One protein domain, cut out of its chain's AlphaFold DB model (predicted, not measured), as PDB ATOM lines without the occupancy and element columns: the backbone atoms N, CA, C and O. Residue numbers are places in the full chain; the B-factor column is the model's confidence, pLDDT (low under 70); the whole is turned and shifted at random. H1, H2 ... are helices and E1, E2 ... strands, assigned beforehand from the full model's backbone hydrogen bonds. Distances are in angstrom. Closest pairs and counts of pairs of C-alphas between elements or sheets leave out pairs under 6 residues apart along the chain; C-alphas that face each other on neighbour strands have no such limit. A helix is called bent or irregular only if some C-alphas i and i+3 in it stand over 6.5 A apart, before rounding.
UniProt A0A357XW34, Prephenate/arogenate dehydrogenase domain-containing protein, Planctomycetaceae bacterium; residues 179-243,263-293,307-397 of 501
ATOM      1  N   SER A 179      14.479  36.229  -8.504       87.00
ATOM      2  CA  SER A 179      13.155  35.743  -8.904       87.00
ATOM      3  C   SER A 179      13.256  34.297  -9.408       87.00
ATOM      4  O   SER A 179      12.414  33.447  -9.107       87.00
ATOM      5  N   ARG A 180      14.321  33.981 -10.163       86.88
ATOM      6  CA  ARG A 180      14.512  32.663 -10.787       86.88
ATOM      7  C   ARG A 180      15.979  32.248 -10.840       86.88
ATOM      8  O   ARG A 180      16.807  32.954 -11.419       86.88
ATOM      9  N   ILE A 181      16.272  31.058 -10.316       94.00
ATOM     10  CA  ILE A 181      17.561  30.377 -10.506       94.00
ATOM     11  C   ILE A 181      17.372  29.042 -11.234       94.00
ATOM     12  O   ILE A 181      16.395  28.326 -11.004       94.00
ATOM     13  N   VAL A 182      18.331  28.682 -12.086       96.50
ATOM     14  CA  VAL A 182      18.391  27.374 -12.760       96.50
ATOM     15  C   VAL A 182      19.582  26.584 -12.227       96.50
ATOM     16  O   VAL A 182      20.679  27.118 -12.083       96.50
ATOM     17  N   ILE A 183      19.383  25.295 -11.955       98.25
ATOM     18  CA  ILE A 183      20.415  24.368 -11.483       98.25
ATOM     19  C   ILE A 183      20.562  23.239 -12.505       98.25
ATOM     20  O   ILE A 183      19.712  22.351 -12.604       98.25
ATOM     21  N   VAL A 184      21.665  23.252 -13.255       97.81
ATOM     22  CA  VAL A 184      22.016  22.206 -14.224       97.81
ATOM     23  C   VAL A 184      22.783  21.109 -13.495       97.81
ATOM     24  O   VAL A 184      23.942  21.291 -13.147       97.81
ATOM     25  N   GLY A 185      22.163  19.954 -13.258       96.56
ATOM     26  CA  GLY A 185      22.763  18.858 -12.489       96.56
ATOM     27  C   GLY A 185      22.349  18.877 -11.018       96.56
ATOM     28  O   GLY A 185      23.120  19.224 -10.123       96.56
ATOM     29  N   VAL A 186      21.119  18.438 -10.747       94.88
ATOM     30  CA  VAL A 186      20.529  18.405  -9.396       94.88
ATOM     31  C   VAL A 186      20.976  17.168  -8.595       94.88
ATOM     32  O   VAL A 186      20.162  16.371  -8.141       94.88
ATOM     33  N   GLY A 187      22.289  16.957  -8.471       93.81
ATOM     34  CA  GLY A 187      22.878  15.903  -7.629       93.81
ATOM     35  C   GLY A 187      23.007  16.325  -6.160       93.81
ATOM     36  O   GLY A 187      22.269  17.186  -5.689       93.81
ATOM     37  N   LEU A 188      24.009  15.790  -5.448       94.69
ATOM     38  CA  LEU A 188      24.319  16.176  -4.061       94.69
ATOM     39  C   LEU A 188      24.482  17.700  -3.908       94.69
ATOM     40  O   LEU A 188      23.808  18.309  -3.080       94.69
ATOM     41  N   LEU A 189      25.363  18.319  -4.704       96.00
ATOM     42  CA  LEU A 189      25.655  19.755  -4.612       96.00
ATOM     43  C   LEU A 189      24.491  20.608  -5.131       96.00
ATOM     44  O   LEU A 189      24.007  21.467  -4.400       96.00
ATOM     45  N   GLY A 190      23.999  20.338  -6.347       97.12
ATOM     46  CA  GLY A 190      22.893  21.091  -6.948       97.12
ATOM     47  C   GLY A 190      21.597  21.011  -6.135       97.12
ATOM     48  O   GLY A 190      20.974  22.034  -5.867       97.12
ATOM     49  N   GLY A 191      21.229  19.824  -5.646       97.62
ATOM     50  CA  GLY A 191      20.085  19.663  -4.747       97.62
ATOM     51  C   GLY A 191      20.277  20.389  -3.413       97.62
ATOM     52  O   GLY A 191      19.334  20.973  -2.892       97.62
ATOM     53  N   SER A 192      21.501  20.421  -2.872       98.38
ATOM     54  CA  SER A 192      21.789  21.159  -1.633       98.38
ATOM     55  C   SER A 192      21.691  22.669  -1.835       98.38
ATOM     56  O   SER A 192      21.188  23.362  -0.957       98.38
ATOM     57  N   ILE A 193      22.126  23.181  -2.995       98.50
ATOM     58  CA  ILE A 193      21.976  24.597  -3.365       98.50
ATOM     59  C   ILE A 193      20.498  24.961  -3.417       98.50
ATOM     60  O   ILE A 193      20.104  25.951  -2.814       98.50
ATOM     61  N   GLY A 194      19.685  24.139  -4.082       98.06
ATOM     62  CA  GLY A 194      18.241  24.329  -4.151       98.06
ATOM     63  C   GLY A 194      17.583  24.362  -2.768       98.06
ATOM     64  O   GLY A 194      16.940  25.348  -2.412       98.06
ATOM     65  N   LEU A 195      17.839  23.347  -1.933       98.31
ATOM     66  CA  LEU A 195      17.333  23.281  -0.553       98.31
ATOM     67  C   LEU A 195      17.733  24.507   0.285       98.31
ATOM     68  O   LEU A 195      16.892  25.091   0.966       98.31
ATOM     69  N   ALA A 196      19.005  24.907   0.236       98.06
ATOM     70  CA  ALA A 196      19.519  26.061   0.969       98.06
ATOM     71  C   ALA A 196      18.940  27.388   0.439       98.06
ATOM     72  O   ALA A 196      18.564  28.255   1.226       98.06
ATOM     73  N   ALA A 197      18.788  27.528  -0.882       97.38
ATOM     74  CA  ALA A 197      18.175  28.696  -1.510       97.38
ATOM     75  C   ALA A 197      16.697  28.850  -1.122       97.38
ATOM     76  O   ALA A 197      16.282  29.961  -0.794       97.38
ATOM     77  N   LYS A 198      15.916  27.757  -1.078       94.94
ATOM     78  CA  LYS A 198      14.524  27.786  -0.594       94.94
ATOM     79  C   LYS A 198      14.457  28.053   0.918       94.94
ATOM     80  O   LYS A 198      13.713  28.942   1.330       94.94
ATOM     81  N   LYS A 199      15.271  27.364   1.741       96.19
ATOM     82  CA  LYS A 199      15.369  27.570   3.209       96.19
ATOM     83  C   LYS A 199      15.618  29.042   3.554       96.19
ATOM     84  O   LYS A 199      14.930  29.601   4.404       96.19
ATOM     85  N   ASN A 200      16.569  29.665   2.860       95.94
ATOM     86  CA  ASN A 200      17.037  31.020   3.146       95.94
ATOM     87  C   ASN A 200      16.376  32.096   2.260       95.94
ATOM     88  O   ASN A 200      16.809  33.245   2.282       95.94
ATOM     89  N   LYS A 201      15.323  31.738   1.504       94.62
ATOM     90  CA  LYS A 201      14.546  32.634   0.623       94.62
ATOM     91  C   LYS A 201      15.418  33.445  -0.346       94.62
ATOM     92  O   LYS A 201      15.215  34.639  -0.539       94.62
ATOM     93  N   LEU A 202      16.412  32.794  -0.946       95.00
ATOM     94  CA  LEU A 202      17.288  33.409  -1.946       95.00
ATOM     95  C   LEU A 202      16.653  33.442  -3.336       95.00
ATOM     96  O   LEU A 202      17.047  34.284  -4.133       95.00
ATOM     97  N   ALA A 203      15.713  32.539  -3.618       91.44
ATOM     98  CA  ALA A 203      15.027  32.426  -4.899       91.44
ATOM     99  C   ALA A 203      13.525  32.170  -4.703       91.44
ATOM    100  O   ALA A 203      13.171  31.302  -3.898       91.44
ATOM    101  N   ASP A 204      12.660  32.858  -5.457       88.75
ATOM    102  CA  ASP A 204      11.234  32.494  -5.536       88.75
ATOM    103  C   ASP A 204      11.074  31.136  -6.234       88.75
ATOM    104  O   ASP A 204      10.499  30.206  -5.662       88.75
ATOM    105  N   CYS A 205      11.647  31.001  -7.437       90.44
ATOM    106  CA  CYS A 205      11.592  29.792  -8.260       90.44
ATOM    107  C   CYS A 205      12.983  29.172  -8.486       90.44
ATOM    108  O   CYS A 205      13.929  29.846  -8.905       90.44
ATOM    109  N   VAL A 206      13.094  27.863  -8.254       95.00
ATOM    110  CA  VAL A 206      14.278  27.040  -8.530       95.00
ATOM    111  C   VAL A 206      13.930  25.989  -9.584       95.00
ATOM    112  O   VAL A 206      13.115  25.095  -9.343       95.00
ATOM    113  N   VAL A 207      14.581  26.055 -10.744       95.50
ATOM    114  CA  VAL A 207      14.378  25.111 -11.853       95.50
ATOM    115  C   VAL A 207      15.533  24.115 -11.921       95.50
ATOM    116  O   VAL A 207      16.692  24.500 -12.060       95.50
ATOM    117  N   GLY A 208      15.228  22.823 -11.840       96.56
ATOM    118  CA  GLY A 208      16.199  21.740 -11.953       96.56
ATOM    119  C   GLY A 208      16.260  21.132 -13.351       96.56
ATOM    120  O   GLY A 208      15.260  20.617 -13.849       96.56
ATOM    121  N   ILE A 209      17.453  21.116 -13.948       96.31
ATOM    122  CA  ILE A 209      17.730  20.441 -15.221       96.31
ATOM    123  C   ILE A 209      18.596  19.206 -14.951       96.31
ATOM    124  O   ILE A 209      19.580  19.264 -14.207       96.31
ATOM    125  N   GLY A 210      18.255  18.063 -15.544       94.00
ATOM    126  CA  GLY A 210      19.016  16.826 -15.372       94.00
ATOM    127  C   GLY A 210      18.599  15.730 -16.345       94.00
ATOM    128  O   GLY A 210      17.534  15.790 -16.932       94.00
ATOM    129  N   ARG A 211      19.438  14.703 -16.520       93.19
ATOM    130  CA  ARG A 211      19.170  13.603 -17.474       93.19
ATOM    131  C   ARG A 211      18.388  12.430 -16.876       93.19
ATOM    132  O   ARG A 211      17.911  11.579 -17.614       93.19
ATOM    133  N   ASP A 212      18.312  12.363 -15.550       93.81
ATOM    134  CA  ASP A 212      17.649  11.294 -14.806       93.81
ATOM    135  C   ASP A 212      16.384  11.848 -14.144       93.81
ATOM    136  O   ASP A 212      16.446  12.612 -13.175       93.81
ATOM    137  N   GLU A 213      15.229  11.451 -14.674       93.25
ATOM    138  CA  GLU A 213      13.930  11.835 -14.133       93.25
ATOM    139  C   GLU A 213      13.689  11.338 -12.702       93.25
ATOM    140  O   GLU A 213      12.961  11.985 -11.955       93.25
ATOM    141  N   ALA A 214      14.243  10.189 -12.299       93.62
ATOM    142  CA  ALA A 214      14.044   9.652 -10.955       93.62
ATOM    143  C   ALA A 214      14.808  10.488  -9.920       93.62
ATOM    144  O   ALA A 214      14.249  10.832  -8.874       93.62
ATOM    145  N   ASN A 215      16.033  10.911 -10.251       94.31
ATOM    146  CA  ASN A 215      16.782  11.877  -9.448       94.31
ATOM    147  C   ASN A 215      16.083  13.253  -9.421       94.31
ATOM    148  O   ASN A 215      16.004  13.874  -8.365       94.31
ATOM    149  N   LEU A 216      15.536  13.724 -10.550       94.38
ATOM    150  CA  LEU A 216      14.775  14.981 -10.602       94.38
ATOM    151  C   LEU A 216      13.480  14.934  -9.771       94.38
ATOM    152  O   LEU A 216      13.216  15.869  -9.018       94.38
ATOM    153  N   ARG A 217      12.708  13.839  -9.847       94.50
ATOM    154  CA  ARG A 217      11.547  13.594  -8.970       94.50
ATOM    155  C   ARG A 217      11.969  13.632  -7.504       94.50
ATOM    156  O   ARG A 217      11.428  14.424  -6.745       94.50
ATOM    157  N   THR A 218      13.024  12.900  -7.146       95.75
ATOM    158  CA  THR A 218      13.603  12.914  -5.790       95.75
ATOM    159  C   THR A 218      13.973  14.323  -5.324       95.75
ATOM    160  O   THR A 218      13.672  14.695  -4.193       95.75
ATOM    161  N   ALA A 219      14.605  15.133  -6.176       96.38
ATOM    162  CA  ALA A 219      14.962  16.507  -5.833       96.38
ATOM    163  C   ALA A 219      13.725  17.385  -5.577       96.38
ATOM    164  O   ALA A 219      13.677  18.099  -4.573       96.38
ATOM    165  N   ARG A 220      12.712  17.308  -6.449       96.00
ATOM    166  CA  ARG A 220      11.459  18.062  -6.315       96.00
ATOM    167  C   ARG A 220      10.672  17.637  -5.078       96.00
ATOM    168  O   ARG A 220      10.254  18.483  -4.298       96.00
ATOM    169  N   ASP A 221      10.527  16.335  -4.855       95.50
ATOM    170  CA  ASP A 221       9.750  15.777  -3.743       95.50
ATOM    171  C   ASP A 221      10.416  16.063  -2.377       95.50
ATOM    172  O   ASP A 221       9.747  16.095  -1.344       95.50
ATOM    173  N   ARG A 222      11.728  16.350  -2.363       96.62
ATOM    174  CA  ARG A 222      12.461  16.879  -1.197       96.62
ATOM    175  C   ARG A 222      12.395  18.407  -1.045       96.62
ATOM    176  O   ARG A 222      12.957  18.925  -0.085       96.62
ATOM    177  N   GLY A 223      11.754  19.128  -1.967       96.00
ATOM    178  CA  GLY A 223      11.682  20.593  -1.972       96.00
ATOM    179  C   GLY A 223      12.974  21.295  -2.408       96.00
ATOM    180  O   GLY A 223      13.167  22.464  -2.087       96.00
ATOM    181  N   ALA A 224      13.879  20.600  -3.108       96.62
ATOM    182  CA  ALA A 224      15.113  21.199  -3.621       96.62
ATOM    183  C   ALA A 224      14.880  22.050  -4.880       96.62
ATOM    184  O   ALA A 224      15.632  22.984  -5.134       96.62
ATOM    185  N   ILE A 225      13.868  21.710  -5.681       96.88
ATOM    186  CA  ILE A 225      13.508  22.391  -6.931       96.88
ATOM    187  C   ILE A 225      11.983  22.493  -7.025       96.88
ATOM    188  O   ILE A 225      11.282  21.571  -6.610       96.88
ATOM    189  N   ASP A 226      11.477  23.592  -7.579       92.56
ATOM    190  CA  ASP A 226      10.045  23.797  -7.830       92.56
ATOM    191  C   ASP A 226       9.631  23.155  -9.160       92.56
ATOM    192  O   ASP A 226       8.597  22.494  -9.261       92.56
ATOM    193  N   LEU A 227      10.484  23.312 -10.177       91.88
ATOM    194  CA  LEU A 227      10.296  22.771 -11.520       91.88
ATOM    195  C   LEU A 227      11.424  21.811 -11.884       91.88
ATOM    196  O   LEU A 227      12.563  21.982 -11.456       91.88
ATOM    197  N   ALA A 228      11.111  20.818 -12.713       92.56
ATOM    198  CA  ALA A 228      12.050  19.799 -13.160       92.56
ATOM    199  C   ALA A 228      11.885  19.525 -14.659       92.56
ATOM    200  O   ALA A 228      10.759  19.413 -15.140       92.56
ATOM    201  N   THR A 229      12.995  19.367 -15.383       92.38
ATOM    202  CA  THR A 229      12.976  19.001 -16.807       92.38
ATOM    203  C   THR A 229      14.219  18.222 -17.235       92.38
ATOM    204  O   THR A 229      15.320  18.423 -16.715       92.38
ATOM    205  N   THR A 230      14.021  17.330 -18.204       92.94
ATOM    206  CA  THR A 230      15.079  16.654 -18.969       92.94
ATOM    207  C   THR A 230      15.446  17.395 -20.255       92.94
ATOM    208  O   THR A 230      16.545  17.205 -20.772       92.94
ATOM    209  N   ASP A 231      14.565  18.273 -20.736       90.06
ATOM    210  CA  ASP A 231      14.838  19.225 -21.808       90.06
ATOM    211  C   ASP A 231      15.624  20.420 -21.247       90.06
ATOM    212  O   ASP A 231      15.167  21.108 -20.325       90.06
ATOM    213  N   PHE A 232      16.822  20.621 -21.791       89.00
ATOM    214  CA  PHE A 232      17.765  21.647 -21.365       89.00
ATOM    215  C   PHE A 232      17.335  23.053 -21.802       89.00
ATOM    216  O   PHE A 232      17.320  23.959 -20.973       89.00
ATOM    217  N   GLU A 233      16.944  23.244 -23.067       84.00
ATOM    218  CA  GLU A 233      16.577  24.568 -23.588       84.00
ATOM    219  C   GLU A 233      15.296  25.071 -22.918       84.00
ATOM    220  O   GLU A 233      15.263  26.188 -22.393       84.00
ATOM    221  N   ARG A 234      14.286  24.197 -22.811       82.69
ATOM    222  CA  ARG A 234      13.046  24.472 -22.076       82.69
ATOM    223  C   ARG A 234      13.322  24.858 -20.621       82.69
ATOM    224  O   ARG A 234      12.691  25.767 -20.081       82.69
ATOM    225  N   GLY A 235      14.282  24.190 -19.983       85.38
ATOM    226  CA  GLY A 235      14.702  24.493 -18.615       85.38
ATOM    227  C   GLY A 235      15.342  25.869 -18.455       85.38
ATOM    228  O   GLY A 235      15.145  26.520 -17.428       85.38
ATOM    229  N   ILE A 236      16.058  26.341 -19.473       86.25
ATOM    230  CA  ILE A 236      16.679  27.666 -19.486       86.25
ATOM    231  C   ILE A 236      15.630  28.754 -19.772       86.25
ATOM    232  O   ILE A 236      15.526  29.687 -18.975       86.25
ATOM    233  N   ARG A 237      14.824  28.618 -20.837       75.31
ATOM    234  CA  ARG A 237      13.931  29.679 -21.363       75.31
ATOM    235  C   ARG A 237      12.492  29.660 -20.837       75.31
ATOM    236  O   ARG A 237      11.969  30.688 -20.421       75.31
ATOM    237  N   GLU A 238      11.838  28.506 -20.930       62.16
ATOM    238  CA  GLU A 238      10.369  28.405 -21.029       62.16
ATOM    239  C   GLU A 238       9.684  28.030 -19.713       62.16
ATOM    240  O   GLU A 238       8.480  28.219 -19.552       62.16
ATOM    241  N   LEU A 239      10.433  27.475 -18.757       56.25
ATOM    242  CA  LEU A 239       9.913  27.145 -17.432       56.25
ATOM    243  C   LEU A 239       9.776  28.403 -16.562       56.25
ATOM    244  O   LEU A 239      10.568  28.631 -15.637       56.25
ATOM    245  N   GLY A 240       8.757  29.199 -16.892       48.03
ATOM    246  CA  GLY A 240       8.183  30.236 -16.043       48.03
ATOM    247  C   GLY A 240       7.589  29.660 -14.753       48.03
ATOM    248  O   GLY A 240       7.397  28.453 -14.620       48.03
ATOM    249  N   VAL A 241       7.341  30.535 -13.778       43.16
ATOM    250  CA  VAL A 241       6.885  30.174 -12.424       43.16
ATOM    251  C   VAL A 241       5.605  29.320 -12.486       43.16
ATOM    252  O   VAL A 241       4.681  29.698 -13.208       43.16
ATOM    253  N   PRO A 242       5.507  28.188 -11.759       42.19
ATOM    254  CA  PRO A 242       4.308  27.361 -11.807       42.19
ATOM    255  C   PRO A 242       3.099  28.082 -11.207       42.19
ATOM    256  O   PRO A 242       3.194  28.735 -10.168       42.19
ATOM    257  N   GLU A 243       1.930  27.841 -11.799       37.84
ATOM    258  CA  GLU A 243       0.619  28.306 -11.323       37.84
ATOM    259  C   GLU A 243       0.281  27.822  -9.893       37.84
ATOM    260  O   GLU A 243      -0.594  28.366  -9.227       37.84
ATOM    261  N   GLU A 263       9.182  34.914 -22.035       55.69
ATOM    262  CA  GLU A 263      10.519  34.387 -21.724       55.69
ATOM    263  C   GLU A 263      11.073  34.908 -20.382       55.69
ATOM    264  O   GLU A 263      11.809  35.897 -20.330       55.69
ATOM    265  N   ILE A 264      10.759  34.232 -19.271       63.72
ATOM    266  CA  ILE A 264      11.350  34.536 -17.959       63.72
ATOM    267  C   ILE A 264      12.718  33.854 -17.852       63.72
ATOM    268  O   ILE A 264      12.879  32.757 -17.305       63.72
ATOM    269  N   LEU A 265      13.729  34.544 -18.376       70.19
ATOM    270  CA  LEU A 265      15.130  34.157 -18.244       70.19
ATOM    271  C   LEU A 265      15.555  34.047 -16.768       70.19
ATOM    272  O   LEU A 265      15.012  34.739 -15.904       70.19
ATOM    273  N   PRO A 266      16.520  33.168 -16.444       78.88
ATOM    274  CA  PRO A 266      17.073  33.086 -15.100       78.88
ATOM    275  C   PRO A 266      18.019  34.260 -14.839       78.88
ATOM    276  O   PRO A 266      18.739  34.695 -15.732       78.88
ATOM    277  N   GLU A 267      18.092  34.726 -13.597       87.56
ATOM    278  CA  GLU A 267      19.104  35.715 -13.194       87.56
ATOM    279  C   GLU A 267      20.438  35.036 -12.840       87.56
ATOM    280  O   GLU A 267      21.511  35.607 -13.045       87.56
ATOM    281  N   LEU A 268      20.366  33.790 -12.352       93.44
ATOM    282  CA  LEU A 268      21.513  32.943 -12.034       93.44
ATOM    283  C   LEU A 268      21.323  31.521 -12.580       93.44
ATOM    284  O   LEU A 268      20.309  30.869 -12.314       93.44
ATOM    285  N   ILE A 269      22.343  31.010 -13.265       96.00
ATOM    286  CA  ILE A 269      22.468  29.600 -13.648       96.00
ATOM    287  C   ILE A 269      23.633  28.985 -12.868       96.00
ATOM    288  O   ILE A 269      24.737  29.530 -12.862       96.00
ATOM    289  N   VAL A 270      23.405  27.838 -12.226       98.25
ATOM    290  CA  VAL A 270      24.422  27.098 -11.466       98.25
ATOM    291  C   VAL A 270      24.673  25.732 -12.098       98.25
ATOM    292  O   VAL A 270      23.783  24.881 -12.147       98.25
ATOM    293  N   ILE A 271      25.904  25.499 -12.553       98.19
ATOM    294  CA  ILE A 271      26.332  24.249 -13.186       98.19
ATOM    295  C   ILE A 271      26.895  23.275 -12.135       98.19
ATOM    296  O   ILE A 271      28.016  23.417 -11.644       98.19
ATOM    297  N   GLY A 272      26.089  22.270 -11.794       95.62
ATOM    298  CA  GLY A 272      26.339  21.166 -10.859       95.62
ATOM    299  C   GLY A 272      26.678  19.827 -11.520       95.62
ATOM    300  O   GLY A 272      26.323  18.770 -10.992       95.62
ATOM    301  N   THR A 273      27.329  19.849 -12.683       93.31
ATOM    302  CA  THR A 273      27.711  18.652 -13.451       93.31
ATOM    303  C   THR A 273      29.169  18.228 -13.175       93.31
ATOM    304  O   THR A 273      29.918  18.971 -12.538       93.31
ATOM    305  N   PRO A 274      29.614  17.026 -13.608       91.31
ATOM    306  CA  PRO A 274      31.021  16.628 -13.508       91.31
ATOM    307  C   PRO A 274      31.950  17.615 -14.220       91.31
ATOM    308  O   PRO A 274      31.602  18.117 -15.292       91.31
ATOM    309  N   VAL A 275      33.136  17.850 -13.642       91.56
ATOM    310  CA  VAL A 275      34.118  18.868 -14.070       91.56
ATOM    311  C   VAL A 275      34.339  18.871 -15.583       91.56
ATOM    312  O   VAL A 275      34.274  19.936 -16.194       91.56
ATOM    313  N   GLY A 276      34.497  17.697 -16.208       90.88
ATOM    314  CA  GLY A 276      34.750  17.590 -17.646       90.88
ATOM    315  C   GLY A 276      33.605  17.998 -18.573       90.88
ATOM    316  O   GLY A 276      33.797  17.999 -19.781       90.88
ATOM    317  N   SER A 277      32.437  18.341 -18.028       93.75
ATOM    318  CA  SER A 277      31.268  18.829 -18.776       93.75
ATOM    319  C   SER A 277      30.893  20.279 -18.466       93.75
ATOM    320  O   SER A 277      30.030  20.833 -19.141       93.75
ATOM    321  N   ILE A 278      31.504  20.911 -17.455       95.44
ATOM    322  CA  ILE A 278      31.059  22.229 -16.972       95.44
ATOM    323  C   ILE A 278      31.213  23.293 -18.062       95.44
ATOM    324  O   ILE A 278      30.270  24.035 -18.307       95.44
ATOM    325  N   GLY A 279      32.352  23.329 -18.760       93.06
ATOM    326  CA  GLY A 279      32.569  24.280 -19.855       93.06
ATOM    327  C   GLY A 279      31.542  24.138 -20.985       93.06
ATOM    328  O   GLY A 279      31.040  25.139 -21.481       93.06
ATOM    329  N   ASP A 280      31.170  22.910 -21.355       93.06
ATOM    330  CA  ASP A 280      30.130  22.703 -22.367       93.06
ATOM    331  C   ASP A 280      28.768  23.175 -21.848       93.06
ATOM    332  O   ASP A 280      28.078  23.908 -22.535       93.06
ATOM    333  N   MET A 281      28.405  22.861 -20.602       94.62
ATOM    334  CA  MET A 281      27.122  23.287 -20.029       94.62
ATOM    335  C   MET A 281      27.019  24.802 -19.802       94.62
ATOM    336  O   MET A 281      25.916  25.337 -19.895       94.62
ATOM    337  N   VAL A 282      28.125  25.510 -19.550       93.69
ATOM    338  CA  VAL A 282      28.157  26.987 -19.545       93.69
ATOM    339  C   VAL A 282      27.894  27.531 -20.954       93.69
ATOM    340  O   VAL A 282      27.084  28.444 -21.109       93.69
ATOM    341  N   TRP A 283      28.526  26.949 -21.979       91.12
ATOM    342  CA  TRP A 283      28.333  27.349 -23.375       91.12
ATOM    343  C   TRP A 283      26.906  27.076 -23.868       91.12
ATOM    344  O   TRP A 283      26.230  27.993 -24.327       91.12
ATOM    345  N   GLU A 284      26.407  25.850 -23.688       90.31
ATOM    346  CA  GLU A 284      25.036  25.468 -24.045       90.31
ATOM    347  C   GLU A 284      24.000  26.314 -23.292       90.31
ATOM    348  O   GLU A 284      22.989  26.691 -23.875       90.31
ATOM    349  N   SER A 285      24.250  26.680 -22.025       90.12
ATOM    350  CA  SER A 285      23.373  27.604 -21.282       90.12
ATOM    351  C   SER A 285      23.297  28.976 -21.951       90.12
ATOM    352  O   SER A 285      22.211  29.535 -22.068       90.12
ATOM    353  N   ALA A 286      24.435  29.513 -22.400       87.00
ATOM    354  CA  ALA A 286      24.497  30.810 -23.063       87.00
ATOM    355  C   ALA A 286      23.828  30.788 -24.451       87.00
ATOM    356  O   ALA A 286      23.112  31.723 -24.786       87.00
ATOM    357  N   ILE A 287      23.970  29.697 -25.213       83.94
ATOM    358  CA  ILE A 287      23.251  29.485 -26.484       83.94
ATOM    359  C   ILE A 287      21.739  29.301 -26.253       83.94
ATOM    360  O   ILE A 287      20.919  29.838 -26.995       83.94
ATOM    361  N   ALA A 288      21.344  28.577 -25.204       82.62
ATOM    362  CA  ALA A 288      19.938  28.348 -24.870       82.62
ATOM    363  C   ALA A 288      19.210  29.622 -24.407       82.62
ATOM    364  O   ALA A 288      17.997  29.701 -24.545       82.62
ATOM    365  N   ILE A 289      19.914  30.644 -23.910       79.19
ATOM    366  CA  ILE A 289      19.338  31.973 -23.617       79.19
ATOM    367  C   ILE A 289      18.919  32.719 -24.906       79.19
ATOM    368  O   ILE A 289      18.183  33.706 -24.832       79.19
ATOM    369  N   ASP A 290      19.361  32.246 -26.075       67.50
ATOM    370  CA  ASP A 290      19.713  33.104 -27.209       67.50
ATOM    371  C   ASP A 290      19.323  32.541 -28.594       67.50
ATOM    372  O   ASP A 290      19.808  33.018 -29.609       67.50
ATOM    373  N   ARG A 291      18.462  31.519 -28.702       55.16
ATOM    374  CA  ARG A 291      18.280  30.759 -29.968       55.16
ATOM    375  C   ARG A 291      17.672  31.527 -31.168       55.16
ATOM    376  O   ARG A 291      17.521  30.941 -32.236       55.16
ATOM    377  N   ASP A 292      17.386  32.822 -31.043       52.84
ATOM    378  CA  ASP A 292      17.196  33.705 -32.207       52.84
ATOM    379  C   ASP A 292      18.531  34.073 -32.900       52.84
ATOM    380  O   ASP A 292      18.522  34.624 -33.997       52.84
ATOM    381  N   TYR A 293      19.682  33.718 -32.313       45.09
ATOM    382  CA  TYR A 293      21.044  33.961 -32.805       45.09
ATOM    383  C   TYR A 293      21.504  32.961 -33.886       45.09
ATOM    384  O   TYR A 293      22.626  32.454 -33.890       45.09
ATOM    385  N   ARG A 307      20.861  40.329 -22.172       61.84
ATOM    386  CA  ARG A 307      20.295  39.327 -21.269       61.84
ATOM    387  C   ARG A 307      21.315  39.107 -20.149       61.84
ATOM    388  O   ARG A 307      22.194  38.261 -20.263       61.84
ATOM    389  N   ASN A 308      21.219  39.915 -19.086       72.12
ATOM    390  CA  ASN A 308      22.171  40.037 -17.963       72.12
ATOM    391  C   ASN A 308      22.307  38.780 -17.061       72.12
ATOM    392  O   ASN A 308      22.490  38.894 -15.847       72.12
ATOM    393  N   VAL A 309      22.264  37.576 -17.623       86.62
ATOM    394  CA  VAL A 309      22.349  36.307 -16.897       86.62
ATOM    395  C   VAL A 309      23.772  36.067 -16.389       86.62
ATOM    396  O   VAL A 309      24.745  36.154 -17.146       86.62
ATOM    397  N   LEU A 310      23.895  35.744 -15.099       91.62
ATOM    398  CA  LEU A 310      25.140  35.259 -14.512       91.62
ATOM    399  C   LEU A 310      25.140  33.726 -14.493       91.62
ATOM    400  O   LEU A 310      24.203  33.093 -14.013       91.62
ATOM    401  N   ILE A 311      26.221  33.124 -14.975       94.56
ATOM    402  CA  ILE A 311      26.472  31.688 -14.922       94.56
ATOM    403  C   ILE A 311      27.610  31.438 -13.925       94.56
ATOM    404  O   ILE A 311      28.635  32.122 -13.924       94.56
ATOM    405  N   THR A 312      27.442  30.443 -13.064       97.88
ATOM    406  CA  THR A 312      28.478  29.956 -12.148       97.88
ATOM    407  C   THR A 312      28.448  28.432 -12.089       97.88
ATOM    408  O   THR A 312      27.562  27.791 -12.651       97.88
ATOM    409  N   ASP A 313      29.419  27.823 -11.422       98.12
ATOM    410  CA  ASP A 313      29.545  26.372 -11.310       98.12
ATOM    411  C   ASP A 313      29.912  25.939  -9.882       98.12
ATOM    412  O   ASP A 313      30.022  26.769  -8.982       98.12
ATOM    413  N   VAL A 314      30.085  24.637  -9.654       97.56
ATOM    414  CA  VAL A 314      30.565  24.090  -8.366       97.56
ATOM    415  C   VAL A 314      31.716  23.086  -8.504       97.56
ATOM    416  O   VAL A 314      31.997  22.333  -7.572       97.56
ATOM    417  N   GLY A 315      32.381  23.038  -9.660       95.94
ATOM    418  CA  GLY A 315      33.432  22.068  -9.962       95.94
ATOM    419  C   GLY A 315      34.690  22.219  -9.102       95.94
ATOM    420  O   GLY A 315      35.104  23.325  -8.760       95.94
ATOM    421  N   SER A 316      35.362  21.105  -8.805       95.88
ATOM    422  CA  SER A 316      36.557  21.094  -7.939       95.88
ATOM    423  C   SER A 316      37.876  21.494  -8.618       95.88
ATOM    424  O   SER A 316      38.927  21.479  -7.980       95.88
ATOM    425  N   VAL A 317      37.822  21.871  -9.894       97.62
ATOM    426  CA  VAL A 317      38.924  22.413 -10.708       97.62
ATOM    427  C   VAL A 317      38.407  23.694 -11.370       97.62
ATOM    428  O   VAL A 317      37.195  23.808 -11.567       97.62
ATOM    429  N   LYS A 318      39.265  24.678 -11.659       97.38
ATOM    430  CA  LYS A 318      38.843  26.013 -12.119       97.38
ATOM    431  C   LYS A 318      39.622  26.572 -13.302       97.38
ATOM    432  O   LYS A 318      39.004  27.261 -14.109       97.38
ATOM    433  N   GLU A 319      40.917  26.309 -13.433       94.94
ATOM    434  CA  GLU A 319      41.771  26.891 -14.474       94.94
ATOM    435  C   GLU A 319      41.267  26.531 -15.873       94.94
ATOM    436  O   GLU A 319      40.894  27.427 -16.629       94.94
ATOM    437  N   THR A 320      41.101  25.239 -16.148       92.94
ATOM    438  CA  THR A 320      40.653  24.729 -17.452       92.94
ATOM    439  C   THR A 320      39.236  25.163 -17.832       92.94
ATOM    440  O   THR A 320      38.942  25.319 -19.015       92.94
ATOM    441  N   ILE A 321      38.357  25.381 -16.847       93.44
ATOM    442  CA  ILE A 321      36.982  25.855 -17.069       93.44
ATOM    443  C   ILE A 321      36.982  27.357 -17.362       93.44
ATOM    444  O   ILE A 321      36.404  27.788 -18.355       93.44
ATOM    445  N   CYS A 322      37.631  28.165 -16.517       93.56
ATOM    446  CA  CYS A 322      37.586  29.622 -16.651       93.56
ATOM    447  C   CYS A 322      38.390  30.111 -17.866       93.56
ATOM    448  O   CYS A 322      37.973  31.059 -18.525       93.56
ATOM    449  N   ALA A 323      39.495  29.440 -18.214       90.69
ATOM    450  CA  ALA A 323      40.320  29.781 -19.375       90.69
ATOM    451  C   ALA A 323      39.588  29.649 -20.725       90.69
ATOM    452  O   ALA A 323      40.008  30.267 -21.699       90.69
ATOM    453  N   ARG A 324      38.478  28.896 -20.799       89.00
ATOM    454  CA  ARG A 324      37.627  28.843 -22.003       89.00
ATOM    455  C   ARG A 324      36.912  30.171 -22.277       89.00
ATOM    456  O   ARG A 324      36.687  30.503 -23.435       89.00
ATOM    457  N   PHE A 325      36.577  30.916 -21.222       86.94
ATOM    458  CA  PHE A 325      35.734  32.118 -21.279       86.94
ATOM    459  C   PHE A 325      36.487  33.413 -20.947       86.94
ATOM    460  O   PHE A 325      35.896  34.490 -20.987       86.94
ATOM    461  N   ALA A 326      37.777  33.326 -20.610       81.94
ATOM    462  CA  ALA A 326      38.599  34.477 -20.264       81.94
ATOM    463  C   ALA A 326      40.030  34.351 -20.799       81.94
ATOM    464  O   ALA A 326      40.751  33.398 -20.503       81.94
ATOM    465  N   GLY A 327      40.454  35.356 -21.564       68.19
ATOM    466  CA  GLY A 327      41.745  35.394 -22.246       68.19
ATOM    467  C   GLY A 327      41.657  36.156 -23.568       68.19
ATOM    468  O   GLY A 327      40.579  36.562 -23.987       68.19
ATOM    469  N   LEU A 328      42.800  36.356 -24.232       62.47
ATOM    470  CA  LEU A 328      42.847  36.994 -25.559       62.47
ATOM    471  C   LEU A 328      42.307  36.082 -26.673       62.47
ATOM    472  O   LEU A 328      41.795  36.585 -27.666       62.47
ATOM    473  N   ASP A 329      42.419  34.767 -26.479       66.75
ATOM    474  CA  ASP A 329      41.977  33.724 -27.412       66.75
ATOM    475  C   ASP A 329      40.673  33.036 -26.946       66.75
ATOM    476  O   ASP A 329      40.301  31.992 -27.476       66.75
ATOM    477  N   ALA A 330      40.009  33.575 -25.917       71.19
ATOM    478  CA  ALA A 330      38.781  33.003 -25.372       71.19
ATOM    479  C   ALA A 330      37.575  33.311 -26.268       71.19
ATOM    480  O   ALA A 330      37.461  34.406 -26.821       71.19
ATOM    481  N   GLU A 331      36.644  32.363 -26.358       70.12
ATOM    482  CA  GLU A 331      35.351  32.586 -27.003       70.12
ATOM    483  C   GLU A 331      34.463  33.370 -26.019       70.12
ATOM    484  O   GLU A 331      34.105  32.828 -24.966       70.12
ATOM    485  N   PRO A 332      34.128  34.650 -26.291       75.31
ATOM    486  CA  PRO A 332      33.227  35.392 -25.422       75.31
ATOM    487  C   PRO A 332      31.854  34.721 -25.446       75.31
ATOM    488  O   PRO A 332      31.365  34.325 -26.506       75.31
ATOM    489  N   LEU A 333      31.222  34.603 -24.279       80.94
ATOM    490  CA  LEU A 333      29.869  34.062 -24.204       80.94
ATOM    491  C   LEU A 333      28.888  34.974 -24.968       80.94
ATOM    492  O   LEU A 333      29.016  36.202 -24.895       80.94
ATOM    493  N   PRO A 334      27.916  34.398 -25.696       74.75
ATOM    494  CA  PRO A 334      26.985  35.168 -26.508       74.75
ATOM    495  C   PRO A 334      26.126  36.142 -25.685       74.75
ATOM    496  O   PRO A 334      25.811  35.919 -24.513       74.75
ATOM    497  N   ASN A 335      25.767  37.248 -26.342       62.44
ATOM    498  CA  ASN A 335      24.729  38.214 -25.963       62.44
ATOM    499  C   ASN A 335      24.719  38.711 -24.501       62.44
ATOM    500  O   ASN A 335      23.676  39.029 -23.927       62.44
ATOM    501  N   GLY A 336      25.914  38.864 -23.920       69.50
ATOM    502  CA  GLY A 336      26.107  39.462 -22.596       69.50
ATOM    503  C   GLY A 336      25.986  38.482 -21.427       69.50
ATOM    504  O   GLY A 336      26.011  38.921 -20.276       69.50
ATOM    505  N   CYS A 337      25.906  37.176 -21.698       83.56
ATOM    506  CA  CYS A 337      26.052  36.151 -20.667       83.56
ATOM    507  C   CYS A 337      27.430  36.262 -20.001       83.56
ATOM    508  O   CYS A 337      28.448  36.460 -20.665       83.56
ATOM    509  N   ARG A 338      27.481  36.129 -18.673       87.75
ATOM    510  CA  ARG A 338      28.715  36.304 -17.886       87.75
ATOM    511  C   ARG A 338      29.004  35.043 -17.093       87.75
ATOM    512  O   ARG A 338      28.078  34.436 -16.566       87.75
ATOM    513  N   PHE A 339      30.274  34.659 -16.977       92.94
ATOM    514  CA  PHE A 339      30.683  33.495 -16.191       92.94
ATOM    515  C   PHE A 339      31.672  33.878 -15.092       92.94
ATOM    516  O   PHE A 339      32.690  34.515 -15.353       92.94
ATOM    517  N   ILE A 340      31.389  33.446 -13.863       95.75
ATOM    518  CA  ILE A 340      32.341  33.479 -12.749       95.75
ATOM    519  C   ILE A 340      32.342  32.096 -12.111       95.75
ATOM    520  O   ILE A 340      31.336  31.673 -11.538       95.75
ATOM    521  N   GLY A 341      33.469  31.390 -12.189       97.44
ATOM    522  CA  GLY A 341      33.593  30.059 -11.598       97.44
ATOM    523  C   GLY A 341      33.470  30.085 -10.073       97.44
ATOM    524  O   GLY A 341      33.961  31.014  -9.423       97.44
ATOM    525  N   SER A 342      32.851  29.053  -9.492       98.38
ATOM    526  CA  SER A 342      32.826  28.846  -8.036       98.38
ATOM    527  C   SER A 342      33.192  27.411  -7.651       98.38
ATOM    528  O   SER A 342      33.072  26.472  -8.435       98.38
ATOM    529  N   HIS A 343      33.639  27.220  -6.415       98.38
ATOM    530  CA  HIS A 343      33.827  25.911  -5.798       98.38
ATOM    531  C   HIS A 343      33.467  25.997  -4.306       98.38
ATOM    532  O   HIS A 343      34.239  26.550  -3.515       98.38
ATOM    533  N   PRO A 344      32.302  25.474  -3.884       97.56
ATOM    534  CA  PRO A 344      32.035  25.254  -2.472       97.56
ATOM    535  C   PRO A 344      32.958  24.145  -1.960       97.56
ATOM    536  O   PRO A 344      32.901  23.012  -2.430       97.56
ATOM    537  N   ILE A 345      33.779  24.444  -0.953       95.50
ATOM    538  CA  ILE A 345      34.624  23.478  -0.234       95.50
ATOM    539  C   ILE A 345      33.747  22.707   0.767       95.50
ATOM    540  O   ILE A 345      33.905  22.759   1.992       95.50
ATOM    541  N   ALA A 346      32.753  22.028   0.206       88.06
ATOM    542  CA  ALA A 346      31.695  21.296   0.870       88.06
ATOM    543  C   ALA A 346      31.370  20.051   0.040       88.06
ATOM    544  O   ALA A 346      31.397  20.079  -1.187       88.06
ATOM    545  N   GLY A 347      31.065  18.946   0.708       81.44
ATOM    546  CA  GLY A 347      30.807  17.680   0.039       81.44
ATOM    547  C   GLY A 347      30.970  16.499   0.979       81.44
ATOM    548  O   GLY A 347      31.479  16.623   2.095       81.44
ATOM    549  N   THR A 348      30.526  15.343   0.508       81.75
ATOM    550  CA  THR A 348      30.708  14.049   1.169       81.75
ATOM    551  C   THR A 348      31.117  13.027   0.114       81.75
ATOM    552  O   THR A 348      31.006  13.283  -1.081       81.75
ATOM    553  N   GLU A 349      31.540  11.846   0.544       79.12
ATOM    554  CA  GLU A 349      31.760  10.674  -0.308       79.12
ATOM    555  C   GLU A 349      30.478  10.130  -0.981       79.12
ATOM    556  O   GLU A 349      30.549   9.182  -1.759       79.12
ATOM    557  N   ARG A 350      29.302  10.703  -0.683       83.88
ATOM    558  CA  ARG A 350      28.006  10.287  -1.236       83.88
ATOM    559  C   ARG A 350      27.671  11.022  -2.538       83.88
ATOM    560  O   ARG A 350      28.382  11.914  -2.990       83.88
ATOM    561  N   SER A 351      26.571  10.636  -3.171       85.94
ATOM    562  CA  SER A 351      26.074  11.211  -4.428       85.94
ATOM    563  C   SER A 351      24.540  11.228  -4.426       85.94
ATOM    564  O   SER A 351      23.946  10.795  -3.444       85.94
ATOM    565  N   GLY A 352      23.918  11.751  -5.489       88.88
ATOM    566  CA  GLY A 352      22.458  11.756  -5.655       88.88
ATOM    567  C   GLY A 352      21.707  12.855  -4.886       88.88
ATOM    568  O   GLY A 352      22.199  13.408  -3.894       88.88
ATOM    569  N   ALA A 353      20.519  13.214  -5.381       92.50
ATOM    570  CA  ALA A 353      19.643  14.225  -4.781       92.50
ATOM    571  C   ALA A 353      19.120  13.822  -3.391       92.50
ATOM    572  O   ALA A 353      18.828  14.684  -2.564       92.50
ATOM    573  N   GLU A 354      19.027  12.527  -3.093       94.75
ATOM    574  CA  GLU A 354      18.604  11.974  -1.804       94.75
ATOM    575  C   GLU A 354      19.590  12.267  -0.663       94.75
ATOM    576  O   GLU A 354      19.188  12.326   0.497       94.75
ATOM    577  N   ASN A 355      20.864  12.529  -0.981       94.88
ATOM    578  CA  ASN A 355      21.890  12.899  -0.002       94.88
ATOM    579  C   ASN A 355      22.084  14.421   0.152       94.88
ATOM    580  O   ASN A 355      22.889  14.849   0.979       94.88
ATOM    581  N   ALA A 356      21.348  15.247  -0.603       96.69
ATOM    582  CA  ALA A 356      21.390  16.705  -0.477       96.69
ATOM    583  C   ALA A 356      20.954  17.206   0.917       96.69
ATOM    584  O   ALA A 356      20.119  16.580   1.578       96.69
ATOM    585  N   SER A 357      21.480  18.353   1.349       97.25
ATOM    586  CA  SER A 357      21.128  19.005   2.615       97.25
ATOM    587  C   SER A 357      21.119  20.526   2.468       97.25
ATOM    588  O   SER A 357      22.036  21.086   1.871       97.25
ATOM    589  N   ALA A 358      20.131  21.193   3.069       97.31
ATOM    590  CA  ALA A 358      20.084  22.655   3.142       97.31
ATOM    591  C   ALA A 358      21.265  23.250   3.936       97.31
ATOM    592  O   ALA A 358      21.614  24.410   3.749       97.31
ATOM    593  N   ASP A 359      21.899  22.442   4.789       97.06
ATOM    594  CA  ASP A 359      22.946  22.885   5.712       97.06
ATOM    595  C   ASP A 359      24.357  22.529   5.194       97.06
ATOM    596  O   ASP A 359      25.354  22.746   5.878       97.06
ATOM    597  N   LEU A 360      24.473  21.957   3.980       96.94
ATOM    598  CA  LEU A 360      25.741  21.431   3.441       96.94
ATOM    599  C   LEU A 360      26.854  22.494   3.382       96.94
ATOM    600  O   LEU A 360      28.035  22.165   3.522       96.94
ATOM    601  N   PHE A 361      26.469  23.753   3.176       97.69
ATOM    602  CA  PHE A 361      27.364  24.894   2.991       97.69
ATOM    603  C   PHE A 361      27.549  25.741   4.260       97.69
ATOM    604  O   PHE A 361      28.402  26.628   4.273       97.69
ATOM    605  N   GLU A 362      26.817  25.462   5.343       96.44
ATOM    606  CA  GLU A 362      26.900  26.257   6.571       96.44
ATOM    607  C   GLU A 362      28.306  26.199   7.185       96.44
ATOM    608  O   GLU A 362      28.867  25.127   7.431       96.44
ATOM    609  N   ASN A 363      28.883  27.378   7.436       94.94
ATOM    610  CA  ASN A 363      30.245  27.557   7.948       94.94
ATOM    611  C   ASN A 363      31.338  26.922   7.061       94.94
ATOM    612  O   ASN A 363      32.454  26.664   7.521       94.94
ATOM    613  N   ARG A 364      31.042  26.670   5.780       96.69
ATOM    614  CA  ARG A 364      32.027  26.238   4.781       96.69
ATOM    615  C   ARG A 364      32.635  27.437   4.065       96.69
ATOM    616  O   ARG A 364      32.203  28.578   4.221       96.69
ATOM    617  N   LEU A 365      33.696  27.173   3.311       97.69
ATOM    618  CA  LEU A 365      34.271  28.147   2.394       97.69
ATOM    619  C   LEU A 365      33.698  27.892   1.004       97.69
ATOM    620  O   LEU A 365      33.786  26.771   0.519       97.69
ATOM    621  N   ALA A 366      33.178  28.919   0.346       98.50
ATOM    622  CA  ALA A 366      33.026  28.947  -1.098       98.50
ATOM    623  C   ALA A 366      34.159  29.788  -1.688       98.50
ATOM    624  O   ALA A 366      34.409  30.911  -1.248       98.50
ATOM    625  N   VAL A 367      34.869  29.242  -2.669       98.56
ATOM    626  CA  VAL A 367      35.829  30.009  -3.461       98.56
ATOM    627  C   VAL A 367      35.125  30.490  -4.719       98.56
ATOM    628  O   VAL A 367      34.498  29.687  -5.402       98.56
ATOM    629  N   ILE A 368      35.256  31.775  -5.038       98.31
ATOM    630  CA  ILE A 368      34.935  32.319  -6.358       98.31
ATOM    631  C   ILE A 368      36.235  32.630  -7.103       98.31
ATOM    632  O   ILE A 368      37.223  33.055  -6.495       98.31
ATOM    633  N   THR A 369      36.236  32.425  -8.416       97.38
ATOM    634  CA  THR A 369      37.410  32.645  -9.267       97.38
ATOM    635  C   THR A 369      37.076  33.590 -10.422       97.38
ATOM    636  O   THR A 369      36.870  33.129 -11.548       97.38
ATOM    637  N   PRO A 370      36.969  34.908 -10.160       94.69
ATOM    638  CA  PRO A 370      36.732  35.891 -11.207       94.69
ATOM    639  C   PRO A 370      37.911  35.955 -12.183       94.69
ATOM    640  O   PRO A 370      39.077  35.792 -11.809       94.69
ATOM    641  N   THR A 371      37.589  36.216 -13.444       90.06
ATOM    642  CA  THR A 371      38.544  36.320 -14.548       90.06
ATOM    643  C   THR A 371      38.174  37.495 -15.435       90.06
ATOM    644  O   THR A 371      37.008  37.658 -15.775       90.06
ATOM    645  N   GLU A 372      39.159  38.310 -15.803       83.88
ATOM    646  CA  GLU A 372      38.918  39.533 -16.570       83.88
ATOM    647  C   GLU A 372      38.500  39.244 -18.027       83.88
ATOM    648  O   GLU A 372      39.085  38.348 -18.647       83.88
ATOM    649  N   PRO A 373      37.572  40.030 -18.610       81.00
ATOM    650  CA  PRO A 373      36.872  41.167 -18.000       81.00
ATOM    651  C   PRO A 373      35.722  40.729 -17.073       81.00
ATOM    652  O   PRO A 373      34.838  39.983 -17.489       81.00
ATOM    653  N   VAL A 374      35.686  41.244 -15.838       80.50
ATOM    654  CA  VAL A 374      34.624  40.943 -14.855       80.50
ATOM    655  C   VAL A 374      33.943  42.213 -14.331       80.50
ATOM    656  O   VAL A 374      34.595  43.233 -14.120       80.50
ATOM    657  N   GLN A 375      32.627  42.161 -14.094       84.38
ATOM    658  CA  GLN A 375      31.891  43.252 -13.438       84.38
ATOM    659  C   GLN A 375      31.913  43.059 -11.913       84.38
ATOM    660  O   GLN A 375      31.686  41.955 -11.404       84.38
ATOM    661  N   TYR A 376      32.157  44.131 -11.155       87.69
ATOM    662  CA  TYR A 376      32.218  44.062  -9.688       87.69
ATOM    663  C   TYR A 376      30.855  43.742  -9.058       87.69
ATOM    664  O   TYR A 376      30.781  43.136  -7.985       87.69
ATOM    665  N   GLU A 377      29.778  44.104  -9.746       90.12
ATOM    666  CA  GLU A 377      28.387  43.844  -9.392       90.12
ATOM    667  C   GLU A 377      28.106  42.337  -9.333       90.12
ATOM    668  O   GLU A 377      27.459  41.878  -8.390       90.12
ATOM    669  N   ASP A 378      28.662  41.559 -10.269       91.25
ATOM    670  CA  ASP A 378      28.496  40.102 -10.345       91.25
ATOM    671  C   ASP A 378      29.288  39.387  -9.254       91.25
ATOM    672  O   ASP A 378      28.772  38.484  -8.594       91.25
ATOM    673  N   ILE A 379      30.515  39.847  -8.987       94.62
ATOM    674  CA  ILE A 379      31.304  39.405  -7.831       94.62
ATOM    675  C   ILE A 379      30.519  39.675  -6.537       94.62
ATOM    676  O   ILE A 379      30.466  38.825  -5.646       94.62
ATOM    677  N   GLY A 380      29.878  40.841  -6.430       95.19
ATOM    678  CA  GLY A 380      29.019  41.204  -5.305       95.19
ATOM    679  C   GLY A 380      27.765  40.331  -5.192       95.19
ATOM    680  O   GLY A 380      27.413  39.911  -4.089       95.19
ATOM    681  N   LEU A 381      27.100  40.038  -6.310       94.31
ATOM    682  CA  LEU A 381      25.914  39.184  -6.396       94.31
ATOM    683  C   LEU A 381      26.235  37.742  -5.985       94.31
ATOM    684  O   LEU A 381      25.577  37.190  -5.102       94.31
ATOM    685  N   LEU A 382      27.306  37.176  -6.536       96.25
ATOM    686  CA  LEU A 382      27.768  35.821  -6.244       96.25
ATOM    687  C   LEU A 382      28.274  35.683  -4.799       96.25
ATOM    688  O   LEU A 382      28.007  34.676  -4.141       96.25
ATOM    689  N   LYS A 383      28.916  36.726  -4.246       97.94
ATOM    690  CA  LYS A 383      29.218  36.807  -2.807       97.94
ATOM    691  C   LYS A 383      27.947  36.801  -1.959       97.94
ATOM    692  O   LYS A 383      27.924  36.099  -0.952       97.94
ATOM    693  N   ARG A 384      26.898  37.554  -2.319       97.62
ATOM    694  CA  ARG A 384      25.619  37.527  -1.577       97.62
ATOM    695  C   ARG A 384      24.943  36.161  -1.662       97.62
ATOM    696  O   ARG A 384      24.452  35.692  -0.643       97.62
ATOM    697  N   PHE A 385      24.976  35.508  -2.822       98.06
ATOM    698  CA  PHE A 385      24.448  34.156  -3.003       98.06
ATOM    699  C   PHE A 385      25.140  33.150  -2.077       98.06
ATOM    700  O   PHE A 385      24.476  32.541  -1.243       98.06
ATOM    701  N   TRP A 386      26.471  33.031  -2.132       98.50
ATOM    702  CA  TRP A 386      27.197  32.069  -1.295       98.50
ATOM    703  C   TRP A 386      27.087  32.356   0.212       98.50
ATOM    704  O   TRP A 386      26.910  31.409   0.981       98.50
ATOM    705  N   HIS A 387      27.104  33.626   0.641       98.38
ATOM    706  CA  HIS A 387      26.803  33.975   2.039       98.38
ATOM    707  C   HIS A 387      25.359  33.630   2.424       98.38
ATOM    708  O   HIS A 387      25.122  33.120   3.516       98.38
ATOM    709  N   GLY A 388      24.401  33.845   1.520       97.56
ATOM    710  CA  GLY A 388      23.003  33.456   1.695       97.56
ATOM    711  C   GLY A 388      22.804  31.944   1.826       97.56
ATOM    712  O   GLY A 388      21.883  31.515   2.510       97.56
ATOM    713  N   LEU A 389      23.676  31.126   1.229       97.94
ATOM    714  CA  LEU A 389      23.710  29.668   1.414       97.94
ATOM    715  C   LEU A 389      24.422  29.235   2.715       97.94
ATOM    716  O   LEU A 389      24.482  28.044   3.004       97.94
ATOM    717  N   GLY A 390      24.969  30.171   3.502       97.62
ATOM    718  CA  GLY A 390      25.669  29.901   4.765       97.62
ATOM    719  C   GLY A 390      27.194  29.750   4.659       97.62
ATOM    720  O   GLY A 390      27.843  29.491   5.677       97.62
ATOM    721  N   SER A 391      27.780  29.934   3.471       98.38
ATOM    722  CA  SER A 391      29.235  29.891   3.268       98.38
ATOM    723  C   SER A 391      29.907  31.229   3.580       98.38
ATOM    724  O   SER A 391      29.402  32.299   3.256       98.38
ATOM    725  N   SER A 392      31.129  31.174   4.098       97.88
ATOM    726  CA  SER A 392      32.109  32.258   3.941       97.88
ATOM    727  C   SER A 392      32.646  32.277   2.504       97.88
ATOM    728  O   SER A 392      32.736  31.218   1.883       97.88
ATOM    729  N   VAL A 393      33.020  33.441   1.962       98.38
ATOM    730  CA  VAL A 393      33.520  33.544   0.575       98.38
ATOM    731  C   VAL A 393      34.971  34.017   0.515       98.38
ATOM    732  O   VAL A 393      35.309  35.060   1.070       98.38
ATOM    733  N   ALA A 394      35.813  33.282  -0.219       98.06
ATOM    734  CA  ALA A 394      37.139  33.730  -0.644       98.06
ATOM    735  C   ALA A 394      37.185  33.959  -2.157       98.06
ATOM    736  O   ALA A 394      36.484  33.306  -2.925       98.06
ATOM    737  N   GLU A 395      38.055  34.868  -2.577       97.56
ATOM    738  CA  GLU A 395      38.302  35.215  -3.972       97.56
ATOM    739  C   GLU A 395      39.776  34.949  -4.288       97.56
ATOM    740  O   GLU A 395      40.650  35.347  -3.516       97.56
ATOM    741  N   MET A 396      40.053  34.244  -5.384       97.19
ATOM    742  CA  MET A 396      41.414  33.960  -5.858       97.19
ATOM    743  C   MET A 396      41.411  33.650  -7.357       97.19
ATOM    744  O   MET A 396      40.364  33.372  -7.935       97.19
ATOM    745  N   SER A 397      42.579  33.662  -8.000       97.06
ATOM    746  CA  SER A 397      42.661  33.272  -9.416       97.06
ATOM    747  C   SER A 397      42.370  31.769  -9.621       97.06
ATOM    748  O   SER A 397      42.689  30.971  -8.734       97.06
TER     749      SER A 397
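This is residues 179 to 243, 263 to 293 and 307 to 397 of the 501 residues of the protein "Prephenate/arogenate dehydrogenase domain-containing protein" of Planctomycetaceae bacterium (UniProt A0A357XW34). A parallel five-strand sheet forms the core, with H1 and H2 over one face and H3 and H4 over the other. Next to its edge strand E5 is a smaller three-strand sheet, E6 E7 E8, covered on one face by H6. The printed part has 187 residues, with six named helices and eight named strands in the order E1 H1 E2 H2 E3 H3 E4 H4 E5 H5 E6 E7 H6 E8; the class is mixed, helices and strands. The large sheet runs E3 E2 E1 E4 E5; the small one, E6 E7 E8, is mixed. The whole is compact, with a radius of gyration of the C-alphas of 15.0 A and spans of 45 by 39 by 28 A.

The large sheet holds E3, residues 227 to 229; E2, 203 to 209, 16.0 A long; E1, 179 to 184, 17.0 A, beginning at C-alpha 179 (13.155, 35.743, -8.904); E4, 268 to 271; and E5, 310 to 313. The helices are H1, 188 to 199, 16.2 A; H2, 213 to 221, 11.9 A; H3, 232 to 237; H4, 275 to 288, 20.2 A; H5, 319 to 322; and H6, 376 to 388, 18.1 A. H4 is irregular, with C-alphas 276 and 279 7.4 A apart. The small sheet holds E6, 341 to 344; E7, 365 to 369, 12.9 A; and E8, 392 to 395, ending at C-alpha 395 (38.302, 35.215, -3.972).

E2 and E1 are parallel, with N 183 and O 207 2.8 A apart; E4 and E5 are parallel, with N 271 and O 312 2.8 A apart. H1, at a height over the sheet of 8.9 A, and H2, at 8.6 A, are on the opposite face from H3 and H4, making three layers, helices on both faces of a sheet. E1, H1, E2, then E2, H2, E3, and E7, H6, E8 are strand-helix-strand units, parallel neighbour strands joined through a helix, with right-handed crossovers. H3 and H4 touch, closest at C-alphas 233 and 288, 5.2 A, at a steep tilt of 44 degrees. H4 and H5 only just touch, with 3 pairs of C-alphas within 8 A, the closest those of Gly 279 and Ile 321, 5.5 A. The closest C-alphas of E5 and E6, those of Thr 312 and Gly 341, are 5.1 A apart. E6 and E7 form an antiparallel hairpin, with N 343 and O 367 2.8 A apart; E7 and E8 are parallel, with N 366 and O 392 2.8 A apart. H6 is on this sheet at a height of 9.6 A, making two layers, a helix on one face. In H1, H2, H3 and H6 every O i to N i+4 pair is within hydrogen-bond range, in H4 8 of 10; H5 is too short for such a pair.

The farthest C-alphas, those of Glu 243 and Leu 328, are 45.4 A apart. Residues 244 to 262 and 294 to 306 are not printed, with gaps of 15.6 A and 12.7 A between C-alphas. The links H5 to E6 and E6 to E7 are long. Mean pLDDT of the printed part is 88.9; 18 residues are under 70, among them 238 to 243 and 290 to 293.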